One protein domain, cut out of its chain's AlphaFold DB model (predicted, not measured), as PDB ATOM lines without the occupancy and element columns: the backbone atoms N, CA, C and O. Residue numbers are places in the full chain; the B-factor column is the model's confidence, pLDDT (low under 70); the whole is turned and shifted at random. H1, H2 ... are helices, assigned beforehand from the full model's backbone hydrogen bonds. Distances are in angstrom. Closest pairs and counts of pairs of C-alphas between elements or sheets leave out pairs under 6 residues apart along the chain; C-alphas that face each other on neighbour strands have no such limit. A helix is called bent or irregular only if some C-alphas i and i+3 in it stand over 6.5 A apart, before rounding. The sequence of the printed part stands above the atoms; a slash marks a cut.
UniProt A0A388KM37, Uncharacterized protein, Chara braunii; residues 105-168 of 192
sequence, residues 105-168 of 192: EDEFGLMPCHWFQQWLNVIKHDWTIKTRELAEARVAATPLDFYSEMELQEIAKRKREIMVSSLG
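AT A GLANCE: This is residues 105 to 168 of the 192 residues of an uncharacterized protein of Chara braunii (UniProt A0A388KM37). The model is a wide, open U: the long helix H2 makes one arm, H3 makes the other, and the chain between them folds back across one end, leaving a gap between the arms. The four-residue helix H1 sits at the corner where H2 begins, at the open end of the U, and the last part of the H3 arm, residues 156 to 167, sticks out free together with Gly 168. The printed part has 64 residues with three named helices, in the order H1, H2, H3, and no named strand; its class is all helix. It is only just loose, close to extended, with a radius of gyration of the C-alphas of 15.6 A, and its outline is flat, spanning 43 by 33 by 17 A.

HOW THE PARTS SIT: The longest helix is H2, residues 112 to 136. It only just touches H1, residues 105 to 108, with 3 pairs of C-alphas within 8 A. They touch only at the corner by their link, and H2 does so with residues 114 to 118 alone. The closest C-alphas of the two are those of Phe 108 and Trp 115, 4.9 A apart. H3, residues 149 to 167, touches no helix. H2 and H3 are apart, and H1 and H3 are apart. In H2 and H3 every O i to N i+4 pair is within hydrogen-bond range; H1 is too short for such a pair, and its 1 pair of O i and N i+3 is not within range.

IN THESE COORDINATES: H2 has 25 residues and is 36.7 A long from first to last C-alpha, from C-alpha 112 at (-25.988, 28.120, -23.762) to C-alpha 136 at (-56.826, 34.159, -4.876). H3 has 19 residues and is 27.4 A long; along x it runs from -52.082 at C-alpha 149 to -26.803 at C-alpha 167, whereas x falls along H2. H3 ends with C-alpha 167 at (-26.803, 6.653, -17.679). H1 has 4 residues and measures 5.4 A; it begins with C-alpha 105 at (-26.781, 36.234, -29.079). No helix is bent or irregular.

THE WHOLE: The two C-alphas farthest apart are those of Ala 137 and Gly 168, at 46.0 A, and those of the first and last printed residues, Glu 105 and Gly 168, are 31.2 A apart. Without residues 156 to 168, which stand free, the body spans 42 by 26 by 12 A. The link from H1 to H2 is tight, with 3 residues, and the link from H2 to H3 is long, with the 12 residues 137 to 148. The printed part has no cut. Its mean pLDDT is 90.4, and residues 108, 167 and 168 are under 70.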
ATOM      1  N   GLU A 105     -27.982  36.281 -29.923       76.88
ATOM      2  CA  GLU A 105     -26.781  36.234 -29.079       76.88
ATOM      3  C   GLU A 105     -26.590  37.528 -28.276       76.88
ATOM      4  O   GLU A 105     -26.048  37.481 -27.169       76.88
ATOM      5  N   ASP A 106     -27.059  38.661 -28.813       76.81
ATOM      6  CA  ASP A 106     -27.029  39.972 -28.150       76.81
ATOM      7  C   ASP A 106     -28.076  40.060 -27.025       76.81
ATOM      8  O   ASP A 106     -27.790  40.558 -25.939       76.81
ATOM      9  N   GLU A 107     -29.267  39.489 -27.237       74.81
ATOM     10  CA  GLU A 107     -30.371  39.504 -26.264       74.81
ATOM     11  C   GLU A 107     -30.218  38.438 -25.156       74.81
ATOM     12  O   GLU A 107     -30.440  38.708 -23.970       74.81
ATOM     13  N   PHE A 108     -29.793  37.223 -25.521       69.44
ATOM     14  CA  PHE A 108     -29.787  36.054 -24.629       69.44
ATOM     15  C   PHE A 108     -28.385  35.622 -24.164       69.44
ATOM     16  O   PHE A 108     -28.258  34.787 -23.260       69.44
ATOM     17  N   GLY A 109     -27.332  36.208 -24.738       75.81
ATOM     18  CA  GLY A 109     -25.934  35.942 -24.416       75.81
ATOM     19  C   GLY A 109     -25.322  34.760 -25.179       75.81
ATOM     20  O   GLY A 109     -25.981  33.787 -25.530       75.81
ATOM     21  N   LEU A 110     -23.997  34.812 -25.351       76.94
ATOM     22  CA  LEU A 110     -23.210  33.880 -26.181       76.94
ATOM     23  C   LEU A 110     -23.180  32.419 -25.695       76.94
ATOM     24  O   LEU A 110     -22.805  31.522 -26.446       76.94
ATOM     25  N   MET A 111     -23.494  32.166 -24.420       83.56
ATOM     26  CA  MET A 111     -23.330  30.837 -23.824       83.56
ATOM     27  C   MET A 111     -24.665  30.135 -23.636       83.56
ATOM     28  O   MET A 111     -25.607  30.761 -23.143       83.56
ATOM     29  N   PRO A 112     -24.725  28.807 -23.872       79.44
ATOM     30  CA  PRO A 112     -25.988  28.120 -23.762       79.44
ATOM     31  C   PRO A 112     -26.704  28.180 -22.407       79.44
ATOM     32  O   PRO A 112     -27.928  28.127 -22.310       79.44
ATOM     33  N   CYS A 113     -25.930  28.320 -21.336       82.38
ATOM     34  CA  CYS A 113     -26.466  28.480 -19.992       82.38
ATOM     35  C   CYS A 113     -27.248  29.791 -19.803       82.38
ATOM     36  O   CYS A 113     -28.207  29.802 -19.034       82.38
ATOM     37  N   HIS A 114     -26.876  30.873 -20.496       82.62
ATOM     38  CA  HIS A 114     -27.524  32.176 -20.344       82.62
ATOM     39  C   HIS A 114     -28.933  32.173 -20.944       82.62
ATOM     40  O   HIS A 114     -29.880  32.530 -20.238       82.62
ATOM     41  N   TRP A 115     -29.112  31.669 -22.172       85.62
ATOM     42  CA  TRP A 115     -30.450  31.573 -22.773       85.62
ATOM     43  C   TRP A 115     -31.357  30.617 -22.001       85.62
ATOM     44  O   TRP A 115     -32.527  30.923 -21.778       85.62
ATOM     45  N   PHE A 116     -30.819  29.493 -21.515       85.38
ATOM     46  CA  PHE A 116     -31.592  28.567 -20.691       85.38
ATOM     47  C   PHE A 116     -32.060  29.226 -19.386       85.38
ATOM     48  O   PHE A 116     -33.210  29.059 -18.982       85.38
ATOM     49  N   GLN A 117     -31.203  30.024 -18.745       88.88
ATOM     50  CA  GLN A 117     -31.557  30.758 -17.532       88.88
ATOM     51  C   GLN A 117     -32.640  31.814 -17.786       88.88
ATOM     52  O   GLN A 117     -33.596  31.895 -17.015       88.88
ATOM     53  N   GLN A 118     -32.514  32.609 -18.853       88.00
ATOM     54  CA  GLN A 118     -33.524  33.607 -19.208       88.00
ATOM     55  C   GLN A 118     -34.869  32.945 -19.532       88.00
ATOM     56  O   GLN A 118     -35.902  33.356 -19.005       88.00
ATOM     57  N   TRP A 119     -34.855  31.855 -20.300       89.00
ATOM     58  CA  TRP A 119     -36.055  31.079 -20.605       89.00
ATOM     59  C   TRP A 119     -36.734  30.529 -19.341       89.00
ATOM     60  O   TRP A 119     -37.947  30.670 -19.173       89.00
ATOM     61  N   LEU A 120     -35.959  29.980 -18.398       91.38
ATOM     62  CA  LEU A 120     -36.490  29.535 -17.107       91.38
ATOM     63  C   LEU A 120     -37.099  30.683 -16.296       91.38
ATOM     64  O   LEU A 120     -38.095  30.469 -15.606       91.38
ATOM     65  N   ASN A 121     -36.515  31.880 -16.351       92.00
ATOM     66  CA  ASN A 121     -37.042  33.042 -15.639       92.00
ATOM     67  C   ASN A 121     -38.407  33.469 -16.199       92.00
ATOM     68  O   ASN A 121     -39.323  33.709 -15.414       92.00
ATOM     69  N   VAL A 122     -38.567  33.492 -17.527       92.81
ATOM     70  CA  VAL A 122     -39.848  33.812 -18.184       92.81
ATOM     71  C   VAL A 122     -40.940  32.827 -17.762       92.81
ATOM     72  O   VAL A 122     -42.010  33.246 -17.325       92.81
ATOM     73  N   ILE A 123     -40.651  31.523 -17.806       91.94
ATOM     74  CA  ILE A 123     -41.614  30.483 -17.407       91.94
ATOM     75  C   ILE A 123     -41.981  30.602 -15.929       91.94
ATOM     76  O   ILE A 123     -43.156  30.556 -15.574       91.94
ATOM     77  N   LYS A 124     -40.989  30.783 -15.051       94.50
ATOM     78  CA  LYS A 124     -41.234  30.940 -13.611       94.50
ATOM     79  C   LYS A 124     -42.123  32.140 -13.310       94.50
ATOM     80  O   LYS A 124     -42.975  32.044 -12.429       94.50
ATOM     81  N   HIS A 125     -41.913  33.254 -14.002       95.88
ATOM     82  CA  HIS A 125     -42.707  34.459 -13.805       95.88
ATOM     83  C   HIS A 125     -44.175  34.227 -14.181       95.88
ATOM     84  O   HIS A 125     -45.056  34.468 -13.357       95.88
ATOM     85  N   ASP A 126     -44.427  33.673 -15.369       95.06
ATOM     86  CA  ASP A 126     -45.777  33.322 -15.827       95.06
ATOM     87  C   ASP A 126     -46.485  32.373 -14.845       95.06
ATOM     88  O   ASP A 126     -47.609  32.613 -14.400       95.06
ATOM     89  N   TRP A 127     -45.772  31.342 -14.390       96.12
ATOM     90  CA  TRP A 127     -46.310  30.397 -13.415       96.12
ATOM     91  C   TRP A 127     -46.614  31.028 -12.068       96.12
ATOM     92  O   TRP A 127     -47.589  30.647 -11.421       96.12
ATOM     93  N   THR A 128     -45.790  31.975 -11.627       96.12
ATOM     94  CA  THR A 128     -45.990  32.677 -10.357       96.12
ATOM     95  C   THR A 128     -47.268  33.504 -10.405       96.12
ATOM     96  O   THR A 128     -48.067  33.428  -9.471       96.12
ATOM     97  N   ILE A 129     -47.501  34.225 -11.507       96.75
ATOM     98  CA  ILE A 129     -48.738  34.983 -11.726       96.75
ATOM     99  C   ILE A 129     -49.938  34.039 -11.685       96.75
ATOM    100  O   ILE A 129     -50.836  34.217 -10.864       96.75
ATOM    101  N   LYS A 130     -49.917  32.976 -12.488       95.19
ATOM    102  CA  LYS A 130     -51.047  32.047 -12.585       95.19
ATOM    103  C   LYS A 130     -51.337  31.310 -11.278       95.19
ATOM    104  O   LYS A 130     -52.489  31.134 -10.893       95.19
ATOM    105  N   THR A 131     -50.295  30.900 -10.557       94.69
ATOM    106  CA  THR A 131     -50.450  30.251  -9.244       94.69
ATOM    107  C   THR A 131     -51.082  31.207  -8.238       94.69
ATOM    108  O   THR A 131     -51.933  30.793  -7.451       94.69
ATOM    109  N   ARG A 132     -50.694  32.486  -8.271       97.12
ATOM    110  CA  ARG A 132     -51.291  33.520  -7.428       97.12
ATOM    111  C   ARG A 132     -52.771  33.721  -7.759       97.12
ATOM    112  O   ARG A 132     -53.579  33.719  -6.837       97.12
ATOM    113  N   GLU A 133     -53.133  33.826  -9.035       97.62
ATOM    114  CA  GLU A 133     -54.532  33.959  -9.471       97.62
ATOM    115  C   GLU A 133     -55.398  32.781  -8.996       97.62
ATOM    116  O   GLU A 133     -56.486  32.975  -8.450       97.62
ATOM    117  N   LEU A 134     -54.896  31.548  -9.129       97.44
ATOM    118  CA  LEU A 134     -55.582  30.348  -8.639       97.44
ATOM    119  C   LEU A 134     -55.731  30.362  -7.113       97.44
ATOM    120  O   LEU A 134     -56.802  30.037  -6.595       97.44
ATOM    121  N   ALA A 135     -54.693  30.785  -6.389       96.44
ATOM    122  CA  ALA A 135     -54.733  30.906  -4.935       96.44
ATOM    123  C   ALA A 135     -55.750  31.962  -4.467       96.44
ATOM    124  O   ALA A 135     -56.506  31.702  -3.529       96.44
ATOM    125  N   GLU A 136     -55.825  33.114  -5.137       97.94
ATOM    126  CA  GLU A 136     -56.826  34.159  -4.876       97.94
ATOM    127  C   GLU A 136     -58.255  33.647  -5.139       97.94
ATOM    128  O   GLU A 136     -59.164  33.901  -4.346       97.94
ATOM    129  N   ALA A 137     -58.437  32.817  -6.172       97.81
ATOM    130  CA  ALA A 137     -59.689  32.108  -6.452       97.81
ATOM    131  C   ALA A 137     -59.964  30.915  -5.511       97.81
ATOM    132  O   ALA A 137     -61.013  30.277  -5.613       97.81
ATOM    133  N   ARG A 138     -59.046  30.608  -4.581       95.69
ATOM    134  CA  ARG A 138     -59.084  29.436  -3.683       95.69
ATOM    135  C   ARG A 138     -59.150  28.095  -4.427       95.69
ATOM    136  O   ARG A 138     -59.707  27.124  -3.913       95.69
ATOM    137  N   VAL A 139     -58.574  28.034  -5.624       96.69
ATOM    138  CA  VAL A 139     -58.441  26.827  -6.446       96.69
ATOM    139  C   VAL A 139     -57.040  26.251  -6.258       96.69
ATOM    140  O   VAL A 139     -56.042  26.967  -6.303       96.69
ATOM    141  N   ALA A 140     -56.950  24.940  -6.034       95.19
ATOM    142  CA  ALA A 140     -55.660  24.263  -5.970       95.19
ATOM    143  C   ALA A 140     -55.057  24.158  -7.374       95.19
ATOM    144  O   ALA A 140     -55.698  23.629  -8.279       95.19
ATOM    145  N   ALA A 141     -53.820  24.623  -7.532       95.00
ATOM    146  CA  ALA A 141     -53.113  24.516  -8.797       95.00
ATOM    147  C   ALA A 141     -52.781  23.052  -9.125       95.00
ATOM    148  O   ALA A 141     -52.280  22.292  -8.292       95.00
ATOM    149  N   THR A 142     -53.028  22.672 -10.369       95.69
ATOM    150  CA  THR A 142     -52.733  21.371 -10.955       95.69
ATOM    151  C   THR A 142     -51.785  21.548 -12.143       95.69
ATOM    152  O   THR A 142     -51.757  22.609 -12.761       95.69
ATOM    153  N   PRO A 143     -51.010  20.521 -12.535       94.00
ATOM    154  CA  PRO A 143     -50.169  20.611 -13.731       94.00
ATOM    155  C   PRO A 143     -50.951  20.950 -15.009       94.00
ATOM    156  O   PRO A 143     -50.397  21.585 -15.904       94.00
ATOM    157  N   LEU A 144     -52.232  20.564 -15.070       96.06
ATOM    158  CA  LEU A 144     -53.118  20.856 -16.198       96.06
ATOM    159  C   LEU A 144     -53.506  22.334 -16.296       96.06
ATOM    160  O   LEU A 144     -53.897  22.793 -17.366       96.06
ATOM    161  N   ASP A 145     -53.350  23.093 -15.212       95.19
ATOM    162  CA  ASP A 145     -53.518  24.540 -15.261       95.19
ATOM    163  C   ASP A 145     -52.367  25.208 -16.018       95.19
ATOM    164  O   ASP A 145     -52.545  26.307 -16.521       95.19
ATOM    165  N   PHE A 146     -51.200  24.574 -16.160       94.62
ATOM    166  CA  PHE A 146     -50.032  25.160 -16.841       94.62
ATOM    167  C   PHE A 146     -49.754  24.534 -18.205       94.62
ATOM    168  O   PHE A 146     -49.223  25.204 -19.085       94.62
ATOM    169  N   TYR A 147     -50.114  23.265 -18.378       95.75
ATOM    170  CA  TYR A 147     -49.803  22.480 -19.565       95.75
ATOM    171  C   TYR A 147     -50.990  21.632 -19.995       95.75
ATOM    172  O   TYR A 147     -51.718  21.088 -19.169       95.75
ATOM    173  N   SER A 148     -51.139  21.423 -21.296       96.69
ATOM    174  CA  SER A 148     -52.039  20.397 -21.814       96.69
ATOM    175  C   SER A 148     -51.541  18.987 -21.472       96.69
ATOM    176  O   SER A 148     -50.354  18.750 -21.234       96.69
ATOM    177  N   GLU A 149     -52.443  18.006 -21.497       97.69
ATOM    178  CA  GLU A 149     -52.082  16.604 -21.257       97.69
ATOM    179  C   GLU A 149     -51.017  16.102 -22.248       97.69
ATOM    180  O   GLU A 149     -50.082  15.400 -21.858       97.69
ATOM    181  N   MET A 150     -51.119  16.507 -23.516       97.44
ATOM    182  CA  MET A 150     -50.155  16.140 -24.554       97.44
ATOM    183  C   MET A 150     -48.759  16.702 -24.256       97.44
ATOM    184  O   MET A 150     -47.771  15.973 -24.354       97.44
ATOM    185  N   GLU A 151     -48.668  17.959 -23.816       96.38
ATOM    186  CA  GLU A 151     -47.397  18.574 -23.408       96.38
ATOM    187  C   GLU A 151     -46.805  17.877 -22.180       96.38
ATOM    188  O   GLU A 151     -45.610  17.586 -22.152       96.38
ATOM    189  N   LEU A 152     -47.628  17.524 -21.185       96.38
ATOM    190  CA  LEU A 152     -47.173  16.763 -20.017       96.38
ATOM    191  C   LEU A 152     -46.621  15.385 -20.411       96.38
ATOM    192  O   LEU A 152     -45.598  14.950 -19.871       96.38
ATOM    193  N   GLN A 153     -47.253  14.704 -21.369       97.62
ATOM    194  CA  GLN A 153     -46.756  13.435 -21.906       97.62
ATOM    195  C   GLN A 153     -45.422  13.608 -22.641       97.62
ATOM    196  O   GLN A 153     -44.505  12.800 -22.454       97.62
ATOM    197  N   GLU A 154     -45.279  14.664 -23.440       97.56
ATOM    198  CA  GLU A 154     -44.038  14.977 -24.148       97.56
ATOM    199  C   GLU A 154     -42.899  15.311 -23.174       97.56
ATOM    200  O   GLU A 154     -41.794  14.775 -23.300       97.56
ATOM    201  N   ILE A 155     -43.175  16.106 -22.137       95.94
ATOM    202  CA  ILE A 155     -42.227  16.409 -21.056       95.94
ATOM    203  C   ILE A 155     -41.803  15.118 -20.346       95.94
ATOM    204  O   ILE A 155     -40.609  14.880 -20.142       95.94
ATOM    205  N   ALA A 156     -42.750  14.241 -20.004       96.25
ATOM    206  CA  ALA A 156     -42.452  12.960 -19.367       96.25
ATOM    207  C   ALA A 156     -41.623  12.030 -20.273       96.25
ATOM    208  O   ALA A 156     -40.755  11.296 -19.789       96.25
ATOM    209  N   LYS A 157     -41.857  12.055 -21.590       97.31
ATOM    210  CA  LYS A 157     -41.049  11.338 -22.584       97.31
ATOM    211  C   LYS A 157     -39.616  11.876 -22.615       97.31
ATOM    212  O   LYS A 157     -38.697  11.103 -22.352       97.31
ATOM    213  N   ARG A 158     -39.430  13.187 -22.804       96.25
ATOM    214  CA  ARG A 158     -38.104  13.835 -22.819       96.25
ATOM    215  C   ARG A 158     -37.332  13.607 -21.523       96.25
ATOM    216  O   ARG A 158     -36.148  13.288 -21.554       96.25
ATOM    217  N   LYS A 159     -38.001  13.682 -20.367       95.19
ATOM    218  CA  LYS A 159     -37.384  13.382 -19.066       95.19
ATOM    219  C   LYS A 159     -36.795  11.968 -19.030       95.19
ATOM    220  O   LYS A 159     -35.691  11.782 -18.526       95.19
ATOM    221  N   ARG A 160     -37.511  10.968 -19.560       96.00
ATOM    222  CA  ARG A 160     -37.015   9.583 -19.637       96.00
ATOM    223  C   ARG A 160     -35.821   9.456 -20.575       96.00
ATOM    224  O   ARG A 160     -34.846   8.821 -20.194       96.00
ATOM    225  N   GLU A 161     -35.874  10.091 -21.742       95.12
ATOM    226  CA  GLU A 161     -34.762  10.112 -22.701       95.12
ATOM    227  C   GLU A 161     -33.495  10.700 -22.071       95.12
ATOM    228  O   GLU A 161     -32.451  10.053 -22.087       95.12
ATOM    229  N   ILE A 162     -33.604  11.851 -21.398       92.31
ATOM    230  CA  ILE A 162     -32.481  12.489 -20.694       92.31
ATOM    231  C   ILE A 162     -31.895  11.558 -19.629       92.31
ATOM    232  O   ILE A 162     -30.674  11.423 -19.540       92.31
ATOM    233  N   MET A 163     -32.734  10.893 -18.828       91.00
ATOM    234  CA  MET A 163     -32.254   9.958 -17.803       91.00
ATOM    235  C   MET A 163     -31.503   8.772 -18.422       91.00
ATOM    236  O   MET A 163     -30.445   8.395 -17.920       91.00
ATOM    237  N   VAL A 164     -32.004   8.219 -19.531       92.50
ATOM    238  CA  VAL A 164     -31.358   7.117 -20.264       92.50
ATOM    239  C   VAL A 164     -30.023   7.556 -20.868       92.50
ATOM    240  O   VAL A 164     -29.023   6.865 -20.694       92.50
ATOM    241  N   SER A 165     -29.967   8.720 -21.517       85.06
ATOM    242  CA  SER A 165     -28.722   9.263 -22.077       85.06
ATOM    243  C   SER A 165     -27.692   9.587 -20.990       85.06
ATOM    244  O   SER A 165     -26.502   9.343 -21.176       85.06
ATOM    245  N   SER A 166     -28.139  10.057 -19.821       73.56
ATOM    246  CA  SER A 166     -27.265  10.366 -18.677       73.56
ATOM    247  C   SER A 166     -26.647   9.110 -18.045       73.56
ATOM    248  O   SER A 166     -25.544   9.167 -17.507       73.56
ATOM    249  N   LEU A 167     -27.315   7.953 -18.143       60.84
ATOM    250  CA  LEU A 167     -26.803   6.653 -17.679       60.84
ATOM    251  C   LEU A 167     -25.659   6.100 -18.554       60.84
ATOM    252  O   LEU A 167     -24.904   5.241 -18.092       60.84
ATOM    253  N   GLY A 168     -25.502   6.594 -19.789       50.94
ATOM    254  CA  GLY A 168     -24.401   6.247 -20.699       50.94
ATOM    255  C   GLY A 168     -23.068   6.928 -20.362       50.94
ATOM    256  O   GLY A 168     -22.017   6.470 -20.804       50.94
TER     257      GLY A 168